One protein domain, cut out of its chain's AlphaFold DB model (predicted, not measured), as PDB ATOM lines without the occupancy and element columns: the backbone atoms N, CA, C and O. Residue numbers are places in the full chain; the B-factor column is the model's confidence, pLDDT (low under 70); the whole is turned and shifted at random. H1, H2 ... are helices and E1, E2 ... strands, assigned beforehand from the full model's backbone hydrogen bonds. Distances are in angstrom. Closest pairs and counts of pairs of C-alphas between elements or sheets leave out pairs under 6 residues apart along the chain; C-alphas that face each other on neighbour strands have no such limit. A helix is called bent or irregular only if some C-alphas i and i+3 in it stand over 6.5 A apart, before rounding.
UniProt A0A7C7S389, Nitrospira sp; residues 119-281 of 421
ATOM      1  N   ASP A 119      28.623 -15.847 100.535       80.00
ATOM      2  CA  ASP A 119      28.966 -14.468 100.894       80.00
ATOM      3  C   ASP A 119      28.503 -13.492  99.803       80.00
ATOM      4  O   ASP A 119      27.891 -12.465 100.106       80.00
ATOM      5  N   LYS A 120      28.707 -13.841  98.525       81.12
ATOM      6  CA  LYS A 120      28.247 -13.015  97.404       81.12
ATOM      7  C   LYS A 120      26.724 -12.990  97.288       81.12
ATOM      8  O   LYS A 120      26.152 -11.923  97.079       81.12
ATOM      9  N   SER A 121      26.061 -14.132  97.481       76.25
ATOM     10  CA  SER A 121      24.597 -14.235  97.551       76.25
ATOM     11  C   SER A 121      24.024 -13.336  98.656       76.25
ATOM     12  O   SER A 121      23.082 -12.583  98.408       76.25
ATOM     13  N   LYS A 122      24.645 -13.334  99.844       76.31
ATOM     14  CA  LYS A 122      24.274 -12.444 100.952       76.31
ATOM     15  C   LYS A 122      24.474 -10.966 100.602       76.31
ATOM     16  O   LYS A 122      23.598 -10.157 100.883       76.31
ATOM     17  N   GLU A 123      25.591 -10.607  99.969       80.00
ATOM     18  CA  GLU A 123      25.845  -9.224  99.544       80.00
ATOM     19  C   GLU A 123      24.774  -8.720  98.562       80.00
ATOM     20  O   GLU A 123      24.244  -7.621  98.740       80.00
ATOM     21  N   PHE A 124      24.432  -9.526  97.552       74.81
ATOM     22  CA  PHE A 124      23.388  -9.186  96.584       74.81
ATOM     23  C   PHE A 124      22.025  -9.016  97.253       74.81
ATOM     24  O   PHE A 124      21.350  -8.015  97.018       74.81
ATOM     25  N   ALA A 125      21.637  -9.950  98.119       70.19
ATOM     26  CA  ALA A 125      20.347  -9.900  98.794       70.19
ATOM     27  C   ALA A 125      20.228  -8.711  99.761       70.19
ATOM     28  O   ALA A 125      19.185  -8.055  99.816       70.19
ATOM     29  N   SER A 126      21.303  -8.374 100.476       70.56
ATOM     30  CA  SER A 126      21.306  -7.219 101.373       70.56
ATOM     31  C   SER A 126      21.182  -5.896 100.609       70.56
ATOM     32  O   SER A 126      20.395  -5.026 100.988       70.56
ATOM     33  N   LYS A 127      21.904  -5.750  99.487       71.19
ATOM     34  CA  LYS A 127      21.901  -4.511  98.693       71.19
ATOM     35  C   LYS A 127      20.647  -4.332  97.835       71.19
ATOM     36  O   LYS A 127      20.113  -3.227  97.809       71.19
ATOM     37  N   ALA A 128      20.216  -5.372  97.124       67.12
ATOM     38  CA  ALA A 128      19.134  -5.270  96.145       67.12
ATOM     39  C   ALA A 128      17.756  -5.496  96.779       67.12
ATOM     40  O   ALA A 128      16.864  -4.676  96.615       67.12
ATOM     41  N   VAL A 129      17.589  -6.567  97.560       69.75
ATOM     42  CA  VAL A 129      16.257  -7.021  97.994       69.75
ATOM     43  C   VAL A 129      15.840  -6.381  99.315       69.75
ATOM     44  O   VAL A 129      14.732  -5.874  99.443       69.75
ATOM     45  N   THR A 130      16.730  -6.341 100.307       75.44
ATOM     46  CA  THR A 130      16.336  -6.003 101.688       75.44
ATOM     47  C   THR A 130      15.862  -4.559 101.851       75.44
ATOM     48  O   THR A 130      14.922  -4.294 102.599       75.44
ATOM     49  N   LYS A 131      16.478  -3.604 101.141       80.44
ATOM     50  CA  LYS A 131      16.079  -2.189 101.213       80.44
ATOM     51  C   LYS A 131      14.747  -1.930 100.509       80.44
ATOM     52  O   LYS A 131      13.954  -1.130 101.003       80.44
ATOM     53  N   GLU A 132      14.519  -2.567  99.365       83.44
ATOM     54  CA  GLU A 132      13.276  -2.426  98.604       83.44
ATOM     55  C   GLU A 132      12.123  -3.135  99.308       83.44
ATOM     56  O   GLU A 132      11.079  -2.521  99.513       83.44
ATOM     57  N   LEU A 133      12.358  -4.354  99.802       84.44
ATOM     58  CA  LEU A 133      11.400  -5.110 100.605       84.44
ATOM     59  C   LEU A 133      11.017  -4.368 101.878       84.44
ATOM     60  O   LEU A 133       9.834  -4.260 102.176       84.44
ATOM     61  N   LYS A 134      11.983  -3.772 102.589       84.25
ATOM     62  CA  LYS A 134      11.671  -2.944 103.759       84.25
ATOM     63  C   LYS A 134      10.750  -1.776 103.401       84.25
ATOM     64  O   LYS A 134       9.755  -1.552 104.074       84.25
ATOM     65  N   LYS A 135      11.060  -1.048 102.322       87.31
ATOM     66  CA  LYS A 135      10.221   0.070 101.866       87.31
ATOM     67  C   LYS A 135       8.824  -0.385 101.447       87.31
ATOM     68  O   LYS A 135       7.873   0.350 101.684       87.31
ATOM     69  N   ALA A 136       8.708  -1.539 100.793       89.12
ATOM     70  CA  ALA A 136       7.425  -2.112 100.411       89.12
ATOM     71  C   ALA A 136       6.610  -2.494 101.656       89.12
ATOM     72  O   ALA A 136       5.476  -2.052 101.788       89.12
ATOM     73  N   LEU A 137       7.220  -3.189 102.621       88.44
ATOM     74  CA  LEU A 137       6.591  -3.546 103.896       88.44
ATOM     75  C   LEU A 137       6.107  -2.320 104.673       88.44
ATOM     76  O   LEU A 137       4.960  -2.289 105.101       88.44
ATOM     77  N   ASP A 138       6.943  -1.288 104.808       87.00
ATOM     78  CA  ASP A 138       6.569  -0.065 105.529       87.00
ATOM     79  C   ASP A 138       5.380   0.653 104.854       87.00
ATOM     80  O   ASP A 138       4.535   1.235 105.534       87.00
ATOM     81  N   ARG A 139       5.279   0.601 103.516       90.31
ATOM     82  CA  ARG A 139       4.129   1.149 102.773       90.31
ATOM     83  C   ARG A 139       2.861   0.342 103.014       90.31
ATOM     84  O   ARG A 139       1.823   0.941 103.273       90.31
ATOM     85  N   GLU A 140       2.950  -0.983 102.937       91.56
ATOM     86  CA  GLU A 140       1.797  -1.865 103.133       91.56
ATOM     87  C   GLU A 140       1.296  -1.817 104.582       91.56
ATOM     88  O   GLU A 140       0.102  -1.680 104.816       91.56
ATOM     89  N   PHE A 141       2.188  -1.813 105.577       89.06
ATOM     90  CA  PHE A 141       1.791  -1.686 106.984       89.06
ATOM     91  C   PHE A 141       1.169  -0.335 107.297       89.06
ATOM     92  O   PHE A 141       0.203  -0.278 108.053       89.06
ATOM     93  N   LYS A 142       1.646   0.738 106.661       88.81
ATOM     94  CA  LYS A 142       0.978   2.034 106.744       88.81
ATOM     95  C   LYS A 142      -0.424   1.992 106.133       88.81
ATOM     96  O   LYS A 142      -1.360   2.502 106.737       88.81
ATOM     97  N   ALA A 143      -0.571   1.386 104.955       90.00
ATOM     98  CA  ALA A 143      -1.862   1.268 104.279       90.00
ATOM     99  C   ALA A 143      -2.870   0.412 105.065       90.00
ATOM    100  O   ALA A 143      -4.062   0.672 104.987       90.00
ATOM    101  N   LEU A 144      -2.389  -0.564 105.840       88.75
ATOM    102  CA  LEU A 144      -3.195  -1.455 106.681       88.75
ATOM    103  C   LEU A 144      -3.400  -0.947 108.125       88.75
ATOM    104  O   LEU A 144      -3.876  -1.701 108.974       88.75
ATOM    105  N   GLY A 145      -2.997   0.292 108.437       84.38
ATOM    106  CA  GLY A 145      -3.203   0.892 109.761       84.38
ATOM    107  C   GLY A 145      -2.295   0.343 110.874       84.38
ATOM    108  O   GLY A 145      -2.626   0.444 112.055       84.38
ATOM    109  N   ILE A 146      -1.143  -0.241 110.527       80.94
ATOM    110  CA  ILE A 146      -0.181  -0.867 111.451       80.94
ATOM    111  C   ILE A 146       1.090  -0.008 111.587       80.94
ATOM    112  O   ILE A 146       2.210  -0.452 111.332       80.94
ATOM    113  N   GLU A 147       0.942   1.261 111.969       74.62
ATOM    114  CA  GLU A 147       2.082   2.191 112.050       74.62
ATOM    115  C   GLU A 147       2.951   2.005 113.308       74.62
ATOM    116  O   GLU A 147       4.128   2.373 113.320       74.62
ATOM    117  N   HIS A 148       2.402   1.421 114.381       74.62
ATOM    118  CA  HIS A 148       3.113   1.220 115.653       74.62
ATOM    119  C   HIS A 148       4.202   0.145 115.572       74.62
ATOM    120  O   HIS A 148       5.085   0.087 116.431       74.62
ATOM    121  N   ILE A 149       4.170  -0.686 114.532       68.19
ATOM    122  CA  ILE A 149       5.105  -1.786 114.329       68.19
ATOM    123  C   ILE A 149       6.276  -1.314 113.466       68.19
ATOM    124  O   ILE A 149       6.243  -1.329 112.239       68.19
ATOM    125  N   LYS A 150       7.368  -0.923 114.125       67.31
ATOM    126  CA  LYS A 150       8.643  -0.668 113.447       67.31
ATOM    127  C   LYS A 150       9.285  -1.999 113.080       67.31
ATOM    128  O   LYS A 150       9.530  -2.837 113.944       67.31
ATOM    129  N   THR A 151       9.551  -2.209 111.795       66.19
ATOM    130  CA  THR A 151      10.027  -3.502 111.298       66.19
ATOM    131  C   THR A 151      11.541  -3.515 111.144       66.19
ATOM    132  O   THR A 151      12.181  -2.577 110.647       66.19
ATOM    133  N   LYS A 152      12.140  -4.629 111.555       71.38
ATOM    134  CA  LYS A 152      13.545  -4.938 111.334       71.38
ATOM    135  C   LYS A 152      13.634  -6.246 110.570       71.38
ATOM    136  O   LYS A 152      13.284  -7.302 111.080       71.38
ATOM    137  N   LEU A 153      14.127  -6.192 109.342       71.00
ATOM    138  CA  LEU A 153      14.408  -7.401 108.576       71.00
ATOM    139  C   LEU A 153      15.727  -8.008 109.040       71.00
ATOM    140  O   LEU A 153      16.770  -7.351 109.022       71.00
ATOM    141  N   ARG A 154      15.681  -9.277 109.441       72.31
ATOM    142  CA  ARG A 154      16.870 -10.097 109.658       72.31
ATOM    143  C   ARG A 154      17.054 -11.035 108.478       72.31
ATOM    144  O   ARG A 154      16.183 -11.833 108.155       72.31
ATOM    145  N   GLU A 155      18.226 -10.955 107.868       71.44
ATOM    146  CA  GLU A 155      18.625 -11.835 106.775       71.44
ATOM    147  C   GLU A 155      19.281 -13.109 107.328       71.44
ATOM    148  O   GLU A 155      20.180 -13.050 108.178       71.44
ATOM    149  N   ARG A 156      18.876 -14.270 106.812       71.19
ATOM    150  CA  ARG A 156      19.539 -15.556 107.052       71.19
ATOM    151  C   ARG A 156      19.832 -16.224 105.709       71.19
ATOM    152  O   ARG A 156      18.915 -16.512 104.953       71.19
ATOM    153  N   ASN A 157      21.107 -16.483 105.426       67.06
ATOM    154  CA  ASN A 157      21.519 -17.277 104.265       67.06
ATOM    155  C   ASN A 157      21.782 -18.715 104.716       67.06
ATOM    156  O   ASN A 157      22.571 -18.939 105.636       67.06
ATOM    157  N   GLU A 158      21.141 -19.677 104.066       72.38
ATOM    158  CA  GLU A 158      21.399 -21.093 104.278       72.38
ATOM    159  C   GLU A 158      21.628 -21.786 102.933       72.38
ATOM    160  O   GLU A 158      20.711 -21.964 102.135       72.38
ATOM    161  N   ARG A 159      22.888 -22.166 102.675       69.12
ATOM    162  CA  ARG A 159      23.319 -22.888 101.462       69.12
ATOM    163  C   ARG A 159      22.856 -22.216 100.154       69.12
ATOM    164  O   ARG A 159      22.415 -22.899  99.236       69.12
ATOM    165  N   GLY A 160      22.943 -20.886 100.072       64.31
ATOM    166  CA  GLY A 160      22.561 -20.122  98.878       64.31
ATOM    167  C   GLY A 160      21.071 -19.776  98.789       64.31
ATOM    168  O   GLY A 160      20.687 -19.029  97.892       64.31
ATOM    169  N   LYS A 161      20.237 -20.258  99.721       67.38
ATOM    170  CA  LYS A 161      18.860 -19.783  99.890       67.38
ATOM    171  C   LYS A 161      18.842 -18.625 100.881       67.38
ATOM    172  O   LYS A 161      19.368 -18.739 101.990       67.38
ATOM    173  N   MET A 162      18.245 -17.513 100.469       69.06
ATOM    174  CA  MET A 162      18.054 -16.340 101.314       69.06
ATOM    175  C   MET A 162      16.680 -16.402 101.968       69.06
ATOM    176  O   MET A 162      15.671 -16.557 101.289       69.06
ATOM    177  N   PHE A 163      16.661 -16.263 103.285       72.12
ATOM    178  CA  PHE A 163      15.457 -16.132 104.085       72.12
ATOM    179  C   PHE A 163      15.440 -14.745 104.718       72.12
ATOM    180  O   PHE A 163      16.444 -14.294 105.284       72.12
ATOM    181  N   HIS A 164      14.289 -14.090 104.647       71.81
ATOM    182  CA  HIS A 164      14.027 -12.837 105.334       71.81
ATOM    183  C   HIS A 164      13.090 -13.124 106.500       71.81
ATOM    184  O   HIS A 164      12.006 -13.667 106.317       71.81
ATOM    185  N   GLN A 165      13.526 -12.793 107.711       71.94
ATOM    186  CA  GLN A 165      12.680 -12.848 108.892       71.94
ATOM    187  C   GLN A 165      12.285 -11.425 109.266       71.94
ATOM    188  O   GLN A 165      13.151 -10.591 109.545       71.94
ATOM    189  N   LEU A 166      10.981 -11.158 109.286       69.62
ATOM    190  CA  LEU A 166      10.450  -9.942 109.883       69.62
ATOM    191  C   LEU A 166      10.632 -10.041 111.403       69.62
ATOM    192  O   LEU A 166      10.193 -11.007 112.023       69.62
ATOM    193  N   LEU A 167      11.306  -9.068 112.001       64.69
ATOM    194  CA  LEU A 167      11.378  -8.879 113.445       64.69
ATOM    195  C   LEU A 167      10.703  -7.555 113.793       64.69
ATOM    196  O   LEU A 167      10.804  -6.583 113.043       64.69
ATOM    197  N   LEU A 168      10.047  -7.510 114.948       64.19
ATOM    198  CA  LEU A 168       9.603  -6.251 115.537       64.19
ATOM    199  C   LEU A 168      10.819  -5.543 116.137       64.19
ATOM    200  O   LEU A 168      11.645  -6.173 116.801       64.19
ATOM    201  N   ASP A 169      10.932  -4.239 115.917       64.06
ATOM    202  CA  ASP A 169      11.923  -3.379 116.563       64.06
ATOM    203  C   ASP A 169      11.465  -3.063 117.994       64.06
ATOM    204  O   ASP A 169      11.064  -1.949 118.328       64.06
ATOM    205  N   LEU A 170      11.440  -4.105 118.827       59.53
ATOM    206  CA  LEU A 170      11.096  -4.027 120.240       59.53
ATOM    207  C   LEU A 170      12.359  -4.196 121.095       59.53
ATOM    208  O   LEU A 170      13.253  -4.966 120.737       59.53
ATOM    209  N   PRO A 171      12.430  -3.551 122.274       55.12
ATOM    210  CA  PRO A 171      13.540  -3.715 123.218       55.12
ATOM    211  C   PRO A 171      13.608  -5.119 123.856       55.12
ATOM    212  O   PRO A 171      14.442  -5.363 124.724       55.12
ATOM    213  N   THR A 172      12.739  -6.051 123.454       57.38
ATOM    214  CA  THR A 172      12.629  -7.415 123.989       57.38
ATOM    215  C   THR A 172      12.762  -8.455 122.875       57.38
ATOM    216  O   THR A 172      12.191  -8.312 121.801       57.38
ATOM    217  N   THR A 173      13.472  -9.552 123.149       59.56
ATOM    218  CA  THR A 173      13.670 -10.713 122.253       59.56
ATOM    219  C   THR A 173      12.488 -11.693 122.242       59.56
ATOM    220  O   THR A 173      12.669 -12.882 121.978       59.56
ATOM    221  N   LYS A 174      11.278 -11.224 122.557       63.50
ATOM    222  CA  LYS A 174      10.071 -12.056 122.509       63.50
ATOM    223  C   LYS A 174       9.651 -12.298 121.059       63.50
ATOM    224  O   LYS A 174       9.947 -11.491 120.175       63.50
ATOM    225  N   LYS A 175       9.009 -13.436 120.803       65.06
ATOM    226  CA  LYS A 175       8.534 -13.773 119.459       65.06
ATOM    227  C   LYS A 175       7.295 -12.936 119.101       65.06
ATOM    228  O   LYS A 175       6.576 -12.482 119.985       65.06
ATOM    229  N   LEU A 176       7.058 -12.718 117.804       66.44
ATOM    230  CA  LEU A 176       5.929 -11.917 117.301       66.44
ATOM    231  C   LEU A 176       4.566 -12.453 117.760       66.44
ATOM    232  O   LEU A 176       3.682 -11.666 118.086       66.44
ATOM    233  N   ASP A 177       4.421 -13.773 117.793       67.44
ATOM    234  CA  ASP A 177       3.205 -14.491 118.176       67.44
ATOM    235  C   ASP A 177       2.822 -14.305 119.650       67.44
ATOM    236  O   ASP A 177       1.653 -14.426 120.000       67.44
ATOM    237  N   GLU A 178       3.783 -13.957 120.508       69.12
ATOM    238  CA  GLU A 178       3.551 -13.700 121.936       69.12
ATOM    239  C   GLU A 178       3.142 -12.250 122.237       69.12
ATOM    240  O   GLU A 178       2.732 -11.946 123.358       69.12
ATOM    241  N   ILE A 179       3.312 -11.339 121.276       73.50
ATOM    242  CA  ILE A 179       3.131  -9.893 121.475       73.50
ATOM    243  C   ILE A 179       1.937  -9.379 120.677       73.50
ATOM    244  O   ILE A 179       1.210  -8.510 121.152       73.50
ATOM    245  N   LEU A 180       1.756  -9.894 119.464       75.44
ATOM    246  CA  LEU A 180       0.720  -9.438 118.555       75.44
ATOM    247  C   LEU A 180      -0.570 -10.216 118.742       75.44
ATOM    248  O   LEU A 180      -0.565 -11.444 118.825       75.44
ATOM    249  N   SER A 181      -1.682  -9.491 118.694       80.44
ATOM    250  CA  SER A 181      -3.005 -10.098 118.558       80.44
ATOM    251  C   SER A 181      -3.128 -10.897 117.253       80.44
ATOM    252  O   SER A 181      -2.449 -10.611 116.268       80.44
ATOM    253  N   GLU A 182      -4.039 -11.874 117.211       81.56
ATOM    254  CA  GLU A 182      -4.324 -12.667 116.003       81.56
ATOM    255  C   GLU A 182      -4.624 -11.770 114.785       81.56
ATOM    256  O   GLU A 182      -4.099 -11.988 113.693       81.56
ATOM    257  N   GLY A 183      -5.407 -10.705 114.991       78.94
ATOM    258  CA  GLY A 183      -5.712  -9.729 113.948       78.94
ATOM    259  C   GLY A 183      -4.474  -8.977 113.443       78.94
ATOM    260  O   GLY A 183      -4.300  -8.806 112.240       78.94
ATOM    261  N   GLU A 184      -3.563  -8.563 114.328       80.56
ATOM    262  CA  GLU A 184      -2.292  -7.945 113.913       80.56
ATOM    263  C   GLU A 184      -1.413  -8.909 113.125       80.56
ATOM    264  O   GLU A 184      -0.831  -8.517 112.117       80.56
ATOM    265  N   GLN A 185      -1.346 -10.172 113.542       83.50
ATOM    266  CA  GLN A 185      -0.579 -11.187 112.824       83.50
ATOM    267  C   GLN A 185      -1.115 -11.386 111.403       83.50
ATOM    268  O   GLN A 185      -0.327 -11.414 110.456       83.50
ATOM    269  N   ARG A 186      -2.444 -11.452 111.230       85.19
ATOM    270  CA  ARG A 186      -3.073 -11.548 109.903       85.19
ATOM    271  C   ARG A 186      -2.810 -10.320 109.043       85.19
ATOM    272  O   ARG A 186      -2.434 -10.467 107.884       85.19
ATOM    273  N   ALA A 187      -2.948  -9.124 109.605       85.31
ATOM    274  CA  ALA A 187      -2.712  -7.890 108.864       85.31
ATOM    275  C   ALA A 187      -1.230  -7.752 108.444       85.31
ATOM    276  O   ALA A 187      -0.939  -7.362 107.315       85.31
ATOM    277  N   ILE A 188      -0.285  -8.173 109.292       85.75
ATOM    278  CA  ILE A 188       1.139  -8.248 108.933       85.75
ATOM    279  C   ILE A 188       1.389  -9.282 107.838       85.75
ATOM    280  O   ILE A 188       2.143  -9.004 106.908       85.75
ATOM    281  N   ALA A 189       0.779 -10.465 107.927       87.38
ATOM    282  CA  ALA A 189       0.926 -11.499 106.906       87.38
ATOM    283  C   ALA A 189       0.404 -11.017 105.545       87.38
ATOM    284  O   ALA A 189       1.089 -11.173 104.534       87.38
ATOM    285  N   LEU A 190      -0.758 -10.357 105.531       90.44
ATOM    286  CA  LEU A 190      -1.333  -9.760 104.330       90.44
ATOM    287  C   LEU A 190      -0.433  -8.656 103.760       90.44
ATOM    288  O   LEU A 190      -0.136  -8.662 102.568       90.44
ATOM    289  N   GLY A 191       0.049  -7.742 104.607       90.06
ATOM    290  CA  GLY A 191       0.955  -6.676 104.181       90.06
ATOM    291  C   GLY A 191       2.292  -7.205 103.662       90.06
ATOM    292  O   GLY A 191       2.812  -6.697 102.674       90.06
ATOM    293  N   ALA A 192       2.830  -8.268 104.265       88.75
ATOM    294  CA  ALA A 192       4.040  -8.926 103.783       88.75
ATOM    295  C   ALA A 192       3.832  -9.588 102.418       88.75
ATOM    296  O   ALA A 192       4.656  -9.410 101.522       88.75
ATOM    297  N   PHE A 193       2.704 -10.273 102.236       91.44
ATOM    298  CA  PHE A 193       2.327 -10.857 100.954       91.44
ATOM    299  C   PHE A 193       2.184  -9.789  99.859       91.44
ATOM    300  O   PHE A 193       2.772  -9.923  98.786       91.44
ATOM    301  N   LEU A 194       1.473  -8.692 100.133       92.06
ATOM    302  CA  LEU A 194       1.319  -7.580  99.188       92.06
ATOM    303  C   LEU A 194       2.657  -6.886  98.888       92.06
ATOM    304  O   LEU A 194       2.930  -6.542  97.736       92.06
ATOM    305  N   ALA A 195       3.532  -6.745  99.887       90.19
ATOM    306  CA  ALA A 195       4.862  -6.176  99.705       90.19
ATOM    307  C   ALA A 195       5.722  -7.043  98.775       90.19
ATOM    308  O   ALA A 195       6.343  -6.515  97.850       90.19
ATOM    309  N   GLU A 196       5.723  -8.364  98.962       88.75
ATOM    310  CA  GLU A 196       6.399  -9.299  98.058       88.75
ATOM    311  C   GLU A 196       5.808  -9.243  96.644       88.75
ATOM    312  O   GLU A 196       6.549  -9.145  95.665       88.75
ATOM    313  N   LEU A 197       4.478  -9.203  96.523       90.88
ATOM    314  CA  LEU A 197       3.789  -9.067  95.239       90.88
ATOM    315  C   LEU A 197       4.077  -7.747  94.518       90.88
ATOM    316  O   LEU A 197       3.969  -7.705  93.290       90.88
ATOM    317  N   SER A 198       4.404  -6.679  95.246       88.81
ATOM    318  CA  SER A 198       4.789  -5.387  94.663       88.81
ATOM    319  C   SER A 198       6.191  -5.414  94.043       88.81
ATOM    320  O   SER A 198       6.474  -4.643  93.128       88.81
ATOM    321  N   LEU A 199       7.055  -6.312  94.529       86.94
ATOM    322  CA  LEU A 199       8.418  -6.528  94.035       86.94
ATOM    323  C   LEU A 199       8.503  -7.672  93.022       86.94
ATOM    324  O   LEU A 199       9.520  -7.834  92.348       86.94
ATOM    325  N   ALA A 200       7.452  -8.483  92.920       85.88
ATOM    326  CA  ALA A 200       7.369  -9.552  91.948       85.88
ATOM    327  C   ALA A 200       7.264  -8.989  90.522       85.88
ATOM    328  O   ALA A 200       6.458  -8.108  90.232       85.88
ATOM    329  N   ASN A 201       8.024  -9.570  89.592       83.62
ATOM    330  CA  ASN A 201       8.016  -9.189  88.173       83.62
ATOM    331  C   ASN A 201       6.821  -9.781  87.393       83.62
ATOM    332  O   ASN A 201       6.958 -10.137  86.224       83.62
ATOM    333  N   HIS A 202       5.657  -9.941  88.030       87.94
ATOM    334  CA  HIS A 202       4.463 -10.506  87.399       87.94
ATOM    335  C   HIS A 202       3.169  -9.858  87.901       87.94
ATOM    336  O   HIS A 202       3.060  -9.441  89.052       87.94
ATOM    337  N   THR A 203       2.137  -9.881  87.061       89.19
ATOM    338  CA  THR A 203       0.783  -9.383  87.362       89.19
ATOM    339  C   THR A 203      -0.247 -10.511  87.473       89.19
ATOM    340  O   THR A 203      -1.431 -10.314  87.206       89.19
ATOM    341  N   CYS A 204       0.197 -11.713  87.858       92.00
ATOM    342  CA  CYS A 204      -0.675 -12.867  88.071       92.00
ATOM    343  C   CYS A 204      -1.831 -12.546  89.028       92.00
ATOM    344  O   CYS A 204      -1.655 -11.790  89.989       92.00
ATOM    345  N   GLY A 205      -2.988 -13.155  88.764       94.50
ATOM    346  CA  GLY A 205      -4.152 -13.045  89.633       94.50
ATOM    347  C   GLY A 205      -3.879 -13.612  91.025       94.50
ATOM    348  O   GLY A 205      -3.080 -14.538  91.184       94.50
ATOM    349  N   ILE A 206      -4.536 -13.038  92.027       95.62
ATOM    350  CA  ILE A 206      -4.391 -13.418  93.433       95.62
ATOM    351  C   ILE A 206      -5.738 -13.840  94.005       95.62
ATOM    352  O   ILE A 206      -6.779 -13.310  93.617       95.62
ATOM    353  N   VAL A 207      -5.704 -14.810  94.915       96.56
ATOM    354  CA  VAL A 207      -6.893 -15.379  95.550       96.56
ATOM    355  C   VAL A 207      -6.742 -15.255  97.059       96.56
ATOM    356  O   VAL A 207      -5.743 -15.714  97.612       96.56
ATOM    357  N   PHE A 208      -7.729 -14.650  97.710       95.19
ATOM    358  CA  PHE A 208      -7.820 -14.563  99.162       95.19
ATOM    359  C   PHE A 208      -8.989 -15.401  99.658       95.19
ATOM    360  O   PHE A 208     -10.107 -15.240  99.173       95.19
ATOM    361  N   ASP A 209      -8.725 -16.266 100.633       92.62
ATOM    362  CA  ASP A 209      -9.750 -17.002 101.366       92.62
ATOM    363  C   ASP A 209      -9.903 -16.385 102.756       92.62
ATOM    364  O   ASP A 209      -8.980 -16.431 103.568       92.62
ATOM    365  N   ASP A 210     -11.033 -15.717 102.963       89.75
ATOM    366  CA  ASP A 210     -11.414 -14.970 104.159       89.75
ATOM    367  C   ASP A 210     -10.307 -14.056 104.731       89.75
ATOM    368  O   ASP A 210      -9.818 -14.263 105.842       89.75
ATOM    369  N   PRO A 211      -9.900 -12.990 104.009       87.69
ATOM    370  CA  PRO A 211      -8.734 -12.183 104.386       87.69
ATOM    371  C   PRO A 211      -8.893 -11.377 105.689       87.69
ATOM    372  O   PRO A 211      -7.950 -10.702 106.098       87.69
ATOM    373  N   VAL A 212     -10.072 -11.401 106.327       84.94
ATOM    374  CA  VAL A 212     -10.456 -10.465 107.399       84.94
ATOM    375  C   VAL A 212     -10.947 -11.155 108.683       84.94
ATOM    376  O   VAL A 212     -11.443 -10.508 109.609       84.94
ATOM    377  N   SER A 213     -10.727 -12.463 108.827       76.44
ATOM    378  CA  SER A 213     -11.049 -13.186 110.062       76.44
ATOM    379  C   SER A 213     -10.403 -12.518 111.300       76.44
ATOM    380  O   SER A 213      -9.216 -12.182 111.289       76.44
ATOM    381  N   SER A 214     -11.140 -12.362 112.403       71.81
ATOM    382  CA  SER A 214     -10.652 -11.779 113.677       71.81
ATOM    383  C   SER A 214     -10.098 -10.338 113.606       71.81
ATOM    384  O   SER A 214      -9.407  -9.911 114.533       71.81
ATOM    385  N   LEU A 215     -10.386  -9.566 112.547       77.38
ATOM    386  CA  LEU A 215     -10.030  -8.142 112.468       77.38
ATOM    387  C   LEU A 215     -11.131  -7.239 113.037       77.38
ATOM    388  O   LEU A 215     -12.328  -7.522 112.915       77.38
ATOM    389  N   ASP A 216     -10.728  -6.121 113.634       79.44
ATOM    390  CA  ASP A 216     -11.613  -5.041 114.053       79.44
ATOM    391  C   ASP A 216     -12.109  -4.228 112.848       79.44
ATOM    392  O   ASP A 216     -11.462  -4.157 111.804       79.44
ATOM    393  N   HIS A 217     -13.277  -3.600 113.000       76.44
ATOM    394  CA  HIS A 217     -13.983  -2.889 111.927       76.44
ATOM    395  C   HIS A 217     -13.139  -1.868 111.141       76.44
ATOM    396  O   HIS A 217     -13.350  -1.725 109.937       76.44
ATOM    397  N   TRP A 218     -12.178  -1.185 111.776       80.56
ATOM    398  CA  TRP A 218     -11.345  -0.168 111.113       80.56
ATOM    399  C   TRP A 218     -10.342  -0.820 110.169       80.56
ATOM    400  O   TRP A 218     -10.267  -0.451 109.000       80.56
ATOM    401  N   ARG A 219      -9.662  -1.875 110.628       83.19
ATOM    402  CA  ARG A 219      -8.715  -2.612 109.788       83.19
ATOM    403  C   ARG A 219      -9.397  -3.354 108.654       83.19
ATOM    404  O   ARG A 219      -8.806  -3.464 107.588       83.19
ATOM    405  N   ARG A 220     -10.640  -3.826 108.834       87.44
ATOM    406  CA  ARG A 220     -11.412  -4.416 107.719       87.44
ATOM    407  C   ARG A 220     -11.516  -3.443 106.549       87.44
ATOM    408  O   ARG A 220     -11.317  -3.845 105.406       87.44
ATOM    409  N   ARG A 221     -11.758  -2.165 106.855       87.88
ATOM    410  CA  ARG A 221     -11.887  -1.113 105.850       87.88
ATOM    411  C   ARG A 221     -10.561  -0.845 105.149       87.88
ATOM    412  O   ARG A 221     -10.537  -0.779 103.925       87.88
ATOM    413  N   ASP A 222      -9.475  -0.742 105.906       91.00
ATOM    414  CA  ASP A 222      -8.135  -0.541 105.344       91.00
ATOM    415  C   ASP A 222      -7.724  -1.713 104.439       91.00
ATOM    416  O   ASP A 222      -7.205  -1.508 103.340       91.00
ATOM    417  N   VAL A 223      -8.042  -2.947 104.848       92.81
ATOM    418  CA  VAL A 223      -7.857  -4.149 104.024       92.81
ATOM    419  C   VAL A 223      -8.710  -4.087 102.757       92.81
ATOM    420  O   VAL A 223      -8.178  -4.309 101.672       92.81
ATOM    421  N   ALA A 224     -10.004  -3.764 102.863       93.06
ATOM    422  CA  ALA A 224     -10.902  -3.662 101.712       93.06
ATOM    423  C   ALA A 224     -10.355  -2.663 100.688       93.06
ATOM    424  O   ALA A 224     -10.132  -3.021  99.532       93.06
ATOM    425  N   LYS A 225     -10.042  -1.447 101.143       94.12
ATOM    426  CA  LYS A 225      -9.458  -0.395 100.315       94.12
ATOM    427  C   LYS A 225      -8.173  -0.863  99.640       94.12
ATOM    428  O   LYS A 225      -8.033  -0.750  98.425       94.12
ATOM    429  N   ARG A 226      -7.254  -1.462 100.404       94.38
ATOM    430  CA  ARG A 226      -5.969  -1.903  99.860       94.38
ATOM    431  C   ARG A 226      -6.116  -3.007  98.811       94.38
ATOM    432  O   ARG A 226      -5.375  -2.997  97.825       94.38
ATOM    433  N   LEU A 227      -7.047  -3.943  99.002       95.62
ATOM    434  CA  LEU A 227      -7.328  -5.009  98.037       95.62
ATOM    435  C   LEU A 227      -7.956  -4.468  96.749       95.62
ATOM    436  O   LEU A 227      -7.582  -4.913  95.664       95.62
ATOM    437  N   VAL A 228      -8.857  -3.489  96.852       95.69
ATOM    438  CA  VAL A 228      -9.444  -2.814  95.684       95.69
ATOM    439  C   VAL A 228      -8.380  -2.001  94.937       95.69
ATOM    440  O   VAL A 228      -8.296  -2.094  93.714       95.69
ATOM    441  N   ASP A 229      -7.487  -1.308  95.649       94.81
ATOM    442  CA  ASP A 229      -6.336  -0.625  95.043       94.81
ATOM    443  C   ASP A 229      -5.418  -1.604  94.286       94.81
ATOM    444  O   ASP A 229      -4.882  -1.283  93.221       94.81
ATOM    445  N   GLU A 230      -5.232  -2.825  94.804       94.62
ATOM    446  CA  GLU A 230      -4.453  -3.860  94.115       94.62
ATOM    447  C   GLU A 230      -5.174  -4.401  92.872       94.62
ATOM    448  O   GLU A 230      -4.523  -4.713  91.868       94.62
ATOM    449  N   ALA A 231      -6.510  -4.445  92.900       95.06
ATOM    450  CA  ALA A 231      -7.342  -4.885  91.782       95.06
ATOM    451  C   ALA A 231      -7.233  -3.983  90.540       95.06
ATOM    452  O   ALA A 231      -7.527  -4.422  89.429       95.06
ATOM    453  N   ILE A 232      -6.726  -2.754  90.692       93.62
ATOM    454  CA  ILE A 232      -6.384  -1.871  89.565       93.62
ATOM    455  C   ILE A 232      -5.278  -2.492  88.694       93.62
ATOM    456  O   ILE A 232      -5.237  -2.286  87.481       93.62
ATOM    457  N   ARG A 233      -4.344  -3.234  89.304       91.81
ATOM    458  CA  ARG A 233      -3.136  -3.748  88.635       91.81
ATOM    459  C   ARG A 233      -3.253  -5.204  88.197       91.81
ATOM    460  O   ARG A 233      -2.558  -5.601  87.261       91.81
ATOM    461  N   ARG A 234      -4.061  -6.008  88.889       93.50
ATOM    462  CA  ARG A 234      -4.188  -7.456  88.661       93.50
ATOM    463  C   ARG A 234      -5.572  -7.968  89.043       93.50
ATOM    464  O   ARG A 234      -6.300  -7.314  89.776       93.50
ATOM    465  N   GLN A 235      -5.916  -9.170  88.594       95.88
ATOM    466  CA  GLN A 235      -7.152  -9.822  89.025       95.88
ATOM    467  C   GLN A 235      -7.068 -10.201  90.511       95.88
ATOM    468  O   GLN A 235      -6.123 -10.871  90.929       95.88
ATOM    469  N   VAL A 236      -8.071  -9.807  91.292       96.81
ATOM    470  CA  VAL A 236      -8.200 -10.153  92.712       96.81
ATOM    471  C   VAL A 236      -9.494 -10.940  92.895       96.81
ATOM    472  O   VAL A 236     -10.566 -10.465  92.529       96.81
ATOM    473  N   ILE A 237      -9.387 -12.155  93.427       96.75
ATOM    474  CA  ILE A 237     -10.517 -13.034  93.740       96.75
ATOM    475  C   ILE A 237     -10.589 -13.163  95.258       96.75
ATOM    476  O   ILE A 237      -9.593 -13.495  95.897       96.75
ATOM    477  N   ILE A 238     -11.753 -12.887  95.840       95.94
ATOM    478  CA  ILE A 238     -11.947 -12.901  97.290       95.94
ATOM    479  C   ILE A 238     -13.095 -13.849  97.613       95.94
ATOM    480  O   ILE A 238     -14.214 -13.655  97.142       95.94
ATOM    481  N   PHE A 239     -12.816 -14.843  98.446       94.06
ATOM    482  CA  PHE A 239     -13.827 -15.625  99.139       94.06
ATOM    483  C   PHE A 239     -14.014 -15.025 100.525       94.06
ATOM    484  O   PHE A 239     -13.049 -14.779 101.243       94.06
ATOM    485  N   THR A 240     -15.255 -14.745 100.902       91.31
ATOM    486  CA  THR A 240     -15.568 -14.283 102.251       91.31
ATOM    487  C   THR A 240     -16.970 -14.714 102.636       91.31
ATOM    488  O   THR A 240     -17.861 -14.820 101.791       91.31
ATOM    489  N   HIS A 241     -17.150 -14.964 103.925       89.06
ATOM    490  CA  HIS A 241     -18.455 -15.167 104.541       89.06
ATOM    491  C   HIS A 241     -18.916 -13.916 105.312       89.06
ATOM    492  O   HIS A 241     -20.050 -13.869 105.790       89.06
ATOM    493  N   ASP A 242     -18.055 -12.899 105.438       88.00
ATOM    494  CA  ASP A 242     -18.347 -11.658 106.147       88.00
ATOM    495  C   ASP A 242     -19.053 -10.660 105.216       88.00
ATOM    496  O   ASP A 242     -18.482 -10.083 104.287       88.00
ATOM    497  N   THR A 243     -20.331 -10.430 105.502       83.50
ATOM    498  CA  THR A 243     -21.194  -9.533 104.727       83.50
ATOM    499  C   THR A 243     -20.886  -8.052 104.960       83.50
ATOM    500  O   THR A 243     -21.112  -7.242 104.059       83.50
ATOM    501  N   SER A 244     -20.331  -7.690 106.124       84.62
ATOM    502  CA  SER A 244     -19.863  -6.327 106.402       84.62
ATOM    503  C   SER A 244     -18.629  -6.021 105.559       84.62
ATOM    504  O   SER A 244     -18.572  -4.991 104.885       84.62
ATOM    505  N   PHE A 245     -17.684  -6.964 105.496       89.19
ATOM    506  CA  PHE A 245     -16.500  -6.836 104.649       89.19
ATOM    507  C   PHE A 245     -16.853  -6.768 103.156       89.19
ATOM    508  O   PHE A 245     -16.346  -5.898 102.448       89.19
ATOM    509  N   LEU A 246     -17.792  -7.598 102.684       89.25
ATOM    510  CA  LEU A 246     -18.335  -7.488 101.325       89.25
ATOM    511  C   LEU A 246     -18.925  -6.094 101.054       89.25
ATOM    512  O   LEU A 246     -18.678  -5.513 100.000       89.25
ATOM    513  N   GLY A 247     -19.679  -5.537 102.005       86.12
ATOM    514  CA  GLY A 247     -20.224  -4.184 101.897       86.12
ATOM    515  C   GLY A 247     -19.139  -3.113 101.754       86.12
ATOM    516  O   GLY A 247     -19.280  -2.219 100.921       86.12
ATOM    517  N   GLN A 248     -18.048  -3.231 102.517       88.50
ATOM    518  CA  GLN A 248     -16.891  -2.336 102.419       88.50
ATOM    519  C   GLN A 248     -16.184  -2.467 101.065       88.50
ATOM    520  O   GLN A 248     -15.888  -1.453 100.444       88.50
ATOM    521  N   LEU A 249     -15.980  -3.692 100.566       92.31
ATOM    522  CA  LEU A 249     -15.421  -3.922  99.230       92.31
ATOM    523  C   LEU A 249     -16.278  -3.263  98.146       92.31
ATOM    524  O   LEU A 249     -15.738  -2.553  97.304       92.31
ATOM    525  N   CYS A 250     -17.600  -3.450  98.178       89.19
ATOM    526  CA  CYS A 250     -18.507  -2.809  97.225       89.19
ATOM    527  C   CYS A 250     -18.405  -1.281  97.274       89.19
ATOM    528  O   CYS A 250     -18.359  -0.648  96.227       89.19
ATOM    529  N   ASP A 251     -18.347  -0.690  98.471       86.50
ATOM    530  CA  ASP A 251     -18.247   0.763  98.625       86.50
ATOM    531  C   ASP A 251     -16.943   1.324  98.032       86.50
ATOM    532  O   ASP A 251     -16.991   2.338  97.334       86.50
ATOM    533  N   GLU A 252     -15.804   0.664  98.266       91.69
ATOM    534  CA  GLU A 252     -14.498   1.071  97.722       91.69
ATOM    535  C   GLU A 252     -14.415   0.813  96.198       91.69
ATOM    536  O   GLU A 252     -13.862   1.622  95.451       91.69
ATOM    537  N   ILE A 253     -15.025  -0.273  95.700       92.94
ATOM    538  CA  ILE A 253     -15.134  -0.557  94.258       92.94
ATOM    539  C   ILE A 253     -15.989   0.500  93.552       92.94
ATOM    540  O   ILE A 253     -15.596   0.970  92.483       92.94
ATOM    541  N   ASP A 254     -17.133   0.873  94.131       88.56
ATOM    542  CA  ASP A 254     -18.031   1.900  93.593       88.56
ATOM    543  C   ASP A 254     -17.349   3.278  93.562       88.56
ATOM    544  O   ASP A 254     -17.584   4.061  92.641       88.56
ATOM    545  N   GLU A 255     -16.503   3.579  94.552       88.31
ATOM    546  CA  GLU A 255     -15.750   4.835  94.627       88.31
ATOM    547  C   GLU A 255     -14.692   4.948  93.519       88.31
ATOM    548  O   GLU A 255     -14.546   6.013  92.916       88.31
ATOM    549  N   ILE A 256     -13.993   3.853  93.206       91.19
ATOM    550  CA  ILE A 256     -12.956   3.821  92.158       91.19
ATOM    551  C   ILE A 256     -13.558   3.543  90.765       91.19
ATOM    552  O   ILE A 256     -12.985   3.932  89.746       91.19
ATOM    553  N   GLY A 257     -14.723   2.895  90.697       91.12
ATOM    554  CA  GLY A 257     -15.398   2.516  89.454       91.12
ATOM    555  C   GLY A 257     -14.791   1.290  88.766       91.12
ATOM    556  O   GLY A 257     -14.762   1.229  87.535       91.12
ATOM    557  N   LEU A 258     -14.279   0.317  89.531       92.19
ATOM    558  CA  LEU A 258     -13.660  -0.886  88.960       92.19
ATOM    559  C   LEU A 258     -14.695  -1.913  88.468       92.19
ATOM    560  O   LEU A 258     -15.687  -2.177  89.159       92.19
ATOM    561  N   PRO A 259     -14.450  -2.571  87.315       92.81
ATOM    562  CA  PRO A 259     -15.236  -3.725  86.899       92.81
ATOM    563  C   PRO A 259     -15.162  -4.831  87.952       92.81
ATOM    564  O   PRO A 259     -14.077  -5.240  88.362       92.81
ATOM    565  N   ASN A 260     -16.318  -5.343  88.366       93.44
ATOM    566  CA  ASN A 260     -16.414  -6.403  89.361       93.44
ATOM    567  C   ASN A 260     -17.466  -7.444  88.958       93.44
ATOM    568  O   ASN A 260     -18.343  -7.181  88.135       93.44
ATOM    569  N   SER A 261     -17.350  -8.637  89.538       93.25
ATOM    570  CA  SER A 261     -18.336  -9.706  89.415       93.25
ATOM    571  C   SER A 261     -18.578 -10.299  90.792       93.25
ATOM    572  O   SER A 261     -17.648 -10.795  91.423       93.25
ATOM    573  N   MET A 262     -19.834 -10.282  91.223       91.88
ATOM    574  CA  MET A 262     -20.263 -10.903  92.471       91.88
ATOM    575  C   MET A 262     -20.835 -12.283  92.173       91.88
ATOM    576  O   MET A 262     -21.638 -12.443  91.250       91.88
ATOM    577  N   LEU A 263     -20.388 -13.271  92.938       92.81
ATOM    578  CA  LEU A 263     -20.829 -14.657  92.867       92.81
ATOM    579  C   LEU A 263     -21.090 -15.138  94.290       92.81
ATOM    580  O   LEU A 263     -20.424 -14.695  95.226       92.81
ATOM    581  N   PHE A 264     -22.009 -16.080  94.448       91.56
ATOM    582  CA  PHE A 264     -22.225 -16.748  95.725       91.56
ATOM    583  C   PHE A 264     -22.236 -18.260  95.557       91.56
ATOM    584  O   PHE A 264     -22.555 -18.783  94.486       91.56
ATOM    585  N   LEU A 265     -21.833 -18.950  96.620       91.25
ATOM    586  CA  LEU A 265     -21.731 -20.400  96.656       91.25
ATOM    587  C   LEU A 265     -22.887 -20.973  97.468       91.25
ATOM    588  O   LEU A 265     -23.132 -20.541  98.593       91.25
ATOM    589  N   GLU A 266     -23.559 -21.975  96.914       89.75
ATOM    590  CA  GLU A 266     -24.590 -22.746  97.604       89.75
ATOM    591  C   GLU A 266     -24.280 -24.245  97.586       89.75
ATOM    592  O   GLU A 266     -23.410 -24.739  96.859       89.75
ATOM    593  N   TRP A 267     -25.008 -24.975  98.428       91.25
ATOM    594  CA  TRP A 267     -25.060 -26.429  98.381       91.25
ATOM    595  C   TRP A 267     -26.077 -26.875  97.333       91.25
ATOM    596  O   TRP A 267     -27.216 -26.412  97.330       91.25
ATOM    597  N   PHE A 268     -25.685 -27.833  96.497       90.06
ATOM    598  CA  PHE A 268     -26.586 -28.518  95.580       90.06
ATOM    599  C   PHE A 268     -26.726 -29.981  95.998       90.06
ATOM    600  O   PHE A 268     -25.839 -30.809  95.771       90.06
ATOM    601  N   GLY A 269     -27.841 -30.302  96.660       89.88
ATOM    602  CA  GLY A 269     -28.029 -31.607  97.293       89.88
ATOM    603  C   GLY A 269     -26.967 -31.848  98.369       89.88
ATOM    604  O   GLY A 269     -26.896 -31.105  99.341       89.88
ATOM    605  N   ASN A 270     -26.122 -32.864  98.170       91.94
ATOM    606  CA  ASN A 270     -25.055 -33.237  99.108       91.94
ATOM    607  C   ASN A 270     -23.675 -32.655  98.748       91.94
ATOM    608  O   ASN A 270     -22.688 -33.016  99.387       91.94
ATOM    609  N   PHE A 271     -23.578 -31.796  97.727       90.38
ATOM    610  CA  PHE A 271     -22.301 -31.250  97.265       90.38
ATOM    611  C   PHE A 271     -22.229 -29.733  97.489       90.38
ATOM    612  O   PHE A 271     -23.133 -29.017  97.048       90.38
ATOM    613  N   PRO A 272     -21.168 -29.220  98.139       89.19
ATOM    614  CA  PRO A 272     -20.920 -27.786  98.207       89.19
ATOM    615  C   PRO A 272     -20.346 -27.267  96.880       89.19
ATOM    616  O   PRO A 272     -19.721 -28.015  96.126       89.19
ATOM    617  N   GLY A 273     -20.491 -25.963  96.630       87.00
ATOM    618  CA  GLY A 273     -19.764 -25.267  95.562       87.00
ATOM    619  C   GLY A 273     -20.572 -24.983  94.297       87.00
ATOM    620  O   GLY A 273     -19.978 -24.707  93.255       87.00
ATOM    621  N   GLN A 274     -21.906 -25.018  94.359       91.06
ATOM    622  CA  GLN A 274     -22.719 -24.497  93.265       91.06
ATOM    623  C   GLN A 274     -22.511 -22.986  93.165       91.06
ATOM    624  O   GLN A 274     -22.844 -22.248  94.089       91.06
ATOM    625  N   VAL A 275     -21.956 -22.539  92.039       92.19
ATOM    626  CA  VAL A 275     -21.686 -21.123  91.785       92.19
ATOM    627  C   VAL A 275     -22.915 -20.489  91.153       92.19
ATOM    628  O   VAL A 275     -23.306 -20.850  90.042       92.19
ATOM    629  N   ASN A 276     -23.491 -19.515  91.843       89.88
ATOM    630  CA  ASN A 276     -24.607 -18.725  91.353       89.88
ATOM    631  C   ASN A 276     -24.160 -17.281  91.092       89.88
ATOM    632  O   ASN A 276     -23.340 -16.716  91.820       89.88
ATOM    633  N   GLY A 277     -24.697 -16.689  90.025       89.19
ATOM    634  CA  GLY A 277     -24.400 -15.314  89.640       89.19
ATOM    635  C   GLY A 277     -25.073 -14.288  90.550       89.19
ATOM    636  O   GLY A 277     -26.228 -14.459  90.941       89.19
ATOM    637  N   GLY A 278     -24.372 -13.192  90.829       87.69
ATOM    638  CA  GLY A 278     -24.876 -12.083  91.630       87.69
ATOM    639  C   GLY A 278     -24.697 -12.301  93.130       87.69
ATOM    640  O   GLY A 278     -23.790 -12.995  93.580       87.69
ATOM    641  N   LEU A 279     -25.565 -11.660  93.907       87.62
ATOM    642  CA  LEU A 279     -25.607 -11.785  95.361       87.62
ATOM    643  C   LEU A 279     -26.794 -12.659  95.787       87.62
ATOM    644  O   LEU A 279     -27.802 -12.691  95.071       87.62
ATOM    645  N   PRO A 280     -26.736 -13.307  96.966       87.50
ATOM    646  CA  PRO A 280     -27.909 -13.929  97.572       87.50
ATOM    647  C   PRO A 280     -29.023 -12.896  97.768       87.50
ATOM    648  O   PRO A 280     -28.741 -11.708  97.949       87.50
ATOM    649  N   TRP A 281     -30.284 -13.340  97.790       86.31
ATOM    650  CA  TRP A 281     -31.464 -12.465  97.904       86.31
ATOM    651  C   TRP A 281     -31.308 -11.377  98.980       86.31
ATOM    652  O   TRP A 281     -31.568 -10.196  98.731       86.31
TER     653      TRP A 281
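Overview. This is residues 119 to 281 of the 421 residues of a protein of Nitrospira sp (UniProt A0A7C7S389). An elongated, strung-out model has an antiparallel hairpin at each end, with helices and a small two-strand sheet between them. At one end the bent helix H1 runs past the hairpin of E1 and E2 to pack on H2; then come H3 and H4, packed on each other, with the short parallel pair E3 and E4 near H3, and the hairpin of E5 and E6 makes the other end. The 163 printed residues hold four named helices and six named strands, in the order H1, E1, E2, H2, E3, H3, E4, H4, E5, E6, and the class is mixed, helices and strands. The whole is only just loose, close to compact, with a radius of gyration of the C-alphas of 18.5 A and spans of 59 by 38 by 33 A.

Arrangement. H1, residues 119 to 143, was assigned by its hydrogen bonds as one helix but is bent, with C-alphas 128 and 131 6.7 A apart; its arms H1a, residues 119 to 128, and H1b, residues 131 to 143, stand at a steep tilt of 42 degrees. E1, residues 151 to 158, and E2, residues 161 to 168, form a hairpin, with N 154 and O 165 2.9 A apart, within hydrogen-bond range. The closest C-alphas of H1a and E1 are those of Lys 122 and Asn 157, 6.5 A apart. H2, residues 182 to 199, touches H1b at a steep tilt of 49 degrees, opposite ways; the closest C-alphas, of Ala 136 and Ala 195, are 4.9 A apart. E3, residues 206 to 209, H3, residues 217 to 231, and E4, residues 236 to 239, make a strand-helix-strand unit, two parallel neighbour strands with a helix between them along the chain, and its crossover is right-handed. N 237 and O 206 are within hydrogen-bond range at 2.9 A. H2 and H3 are close but not clearly touching, with C-alphas 187 and 223 closest at 8.0 A. H4, residues 243 to 256, touches H3 at a steep tilt of 46 degrees, the same way; the C-alphas of Ala 224 and Leu 249 are closest, at 5.2 A. E5, residues 263 to 268, and E6, residues 271 to 277, form a hairpin, with N 266 and O 274 2.9 A apart, within hydrogen-bond range; E6 and H4 are apart. In H1a, H1b, H2, H3 and H4 every O i to N i+4 pair is within hydrogen-bond range.

Along the chain. H1a begins at C-alpha 119, (28.966, -14.468, 100.894), and H1b is 18.5 A long. E1 measures 22.1 A and E2 22.7 A. H2 is 26.1 A long, H3 21.3 A and H4 20.1 A. E6, 17.8 A long, ends at C-alpha 277, (-24.400, -15.314, 89.640).

Size, cuts and confidence. The C-alphas of Asp 119 and Trp 281, the two farthest apart, are 60.5 A from each other. The printed part has no cut, and the link from E2 to H2, 13 residues, is long. The mean pLDDT of the printed part is 83.5, with 23 residues under 70, among them residues 166 to 178.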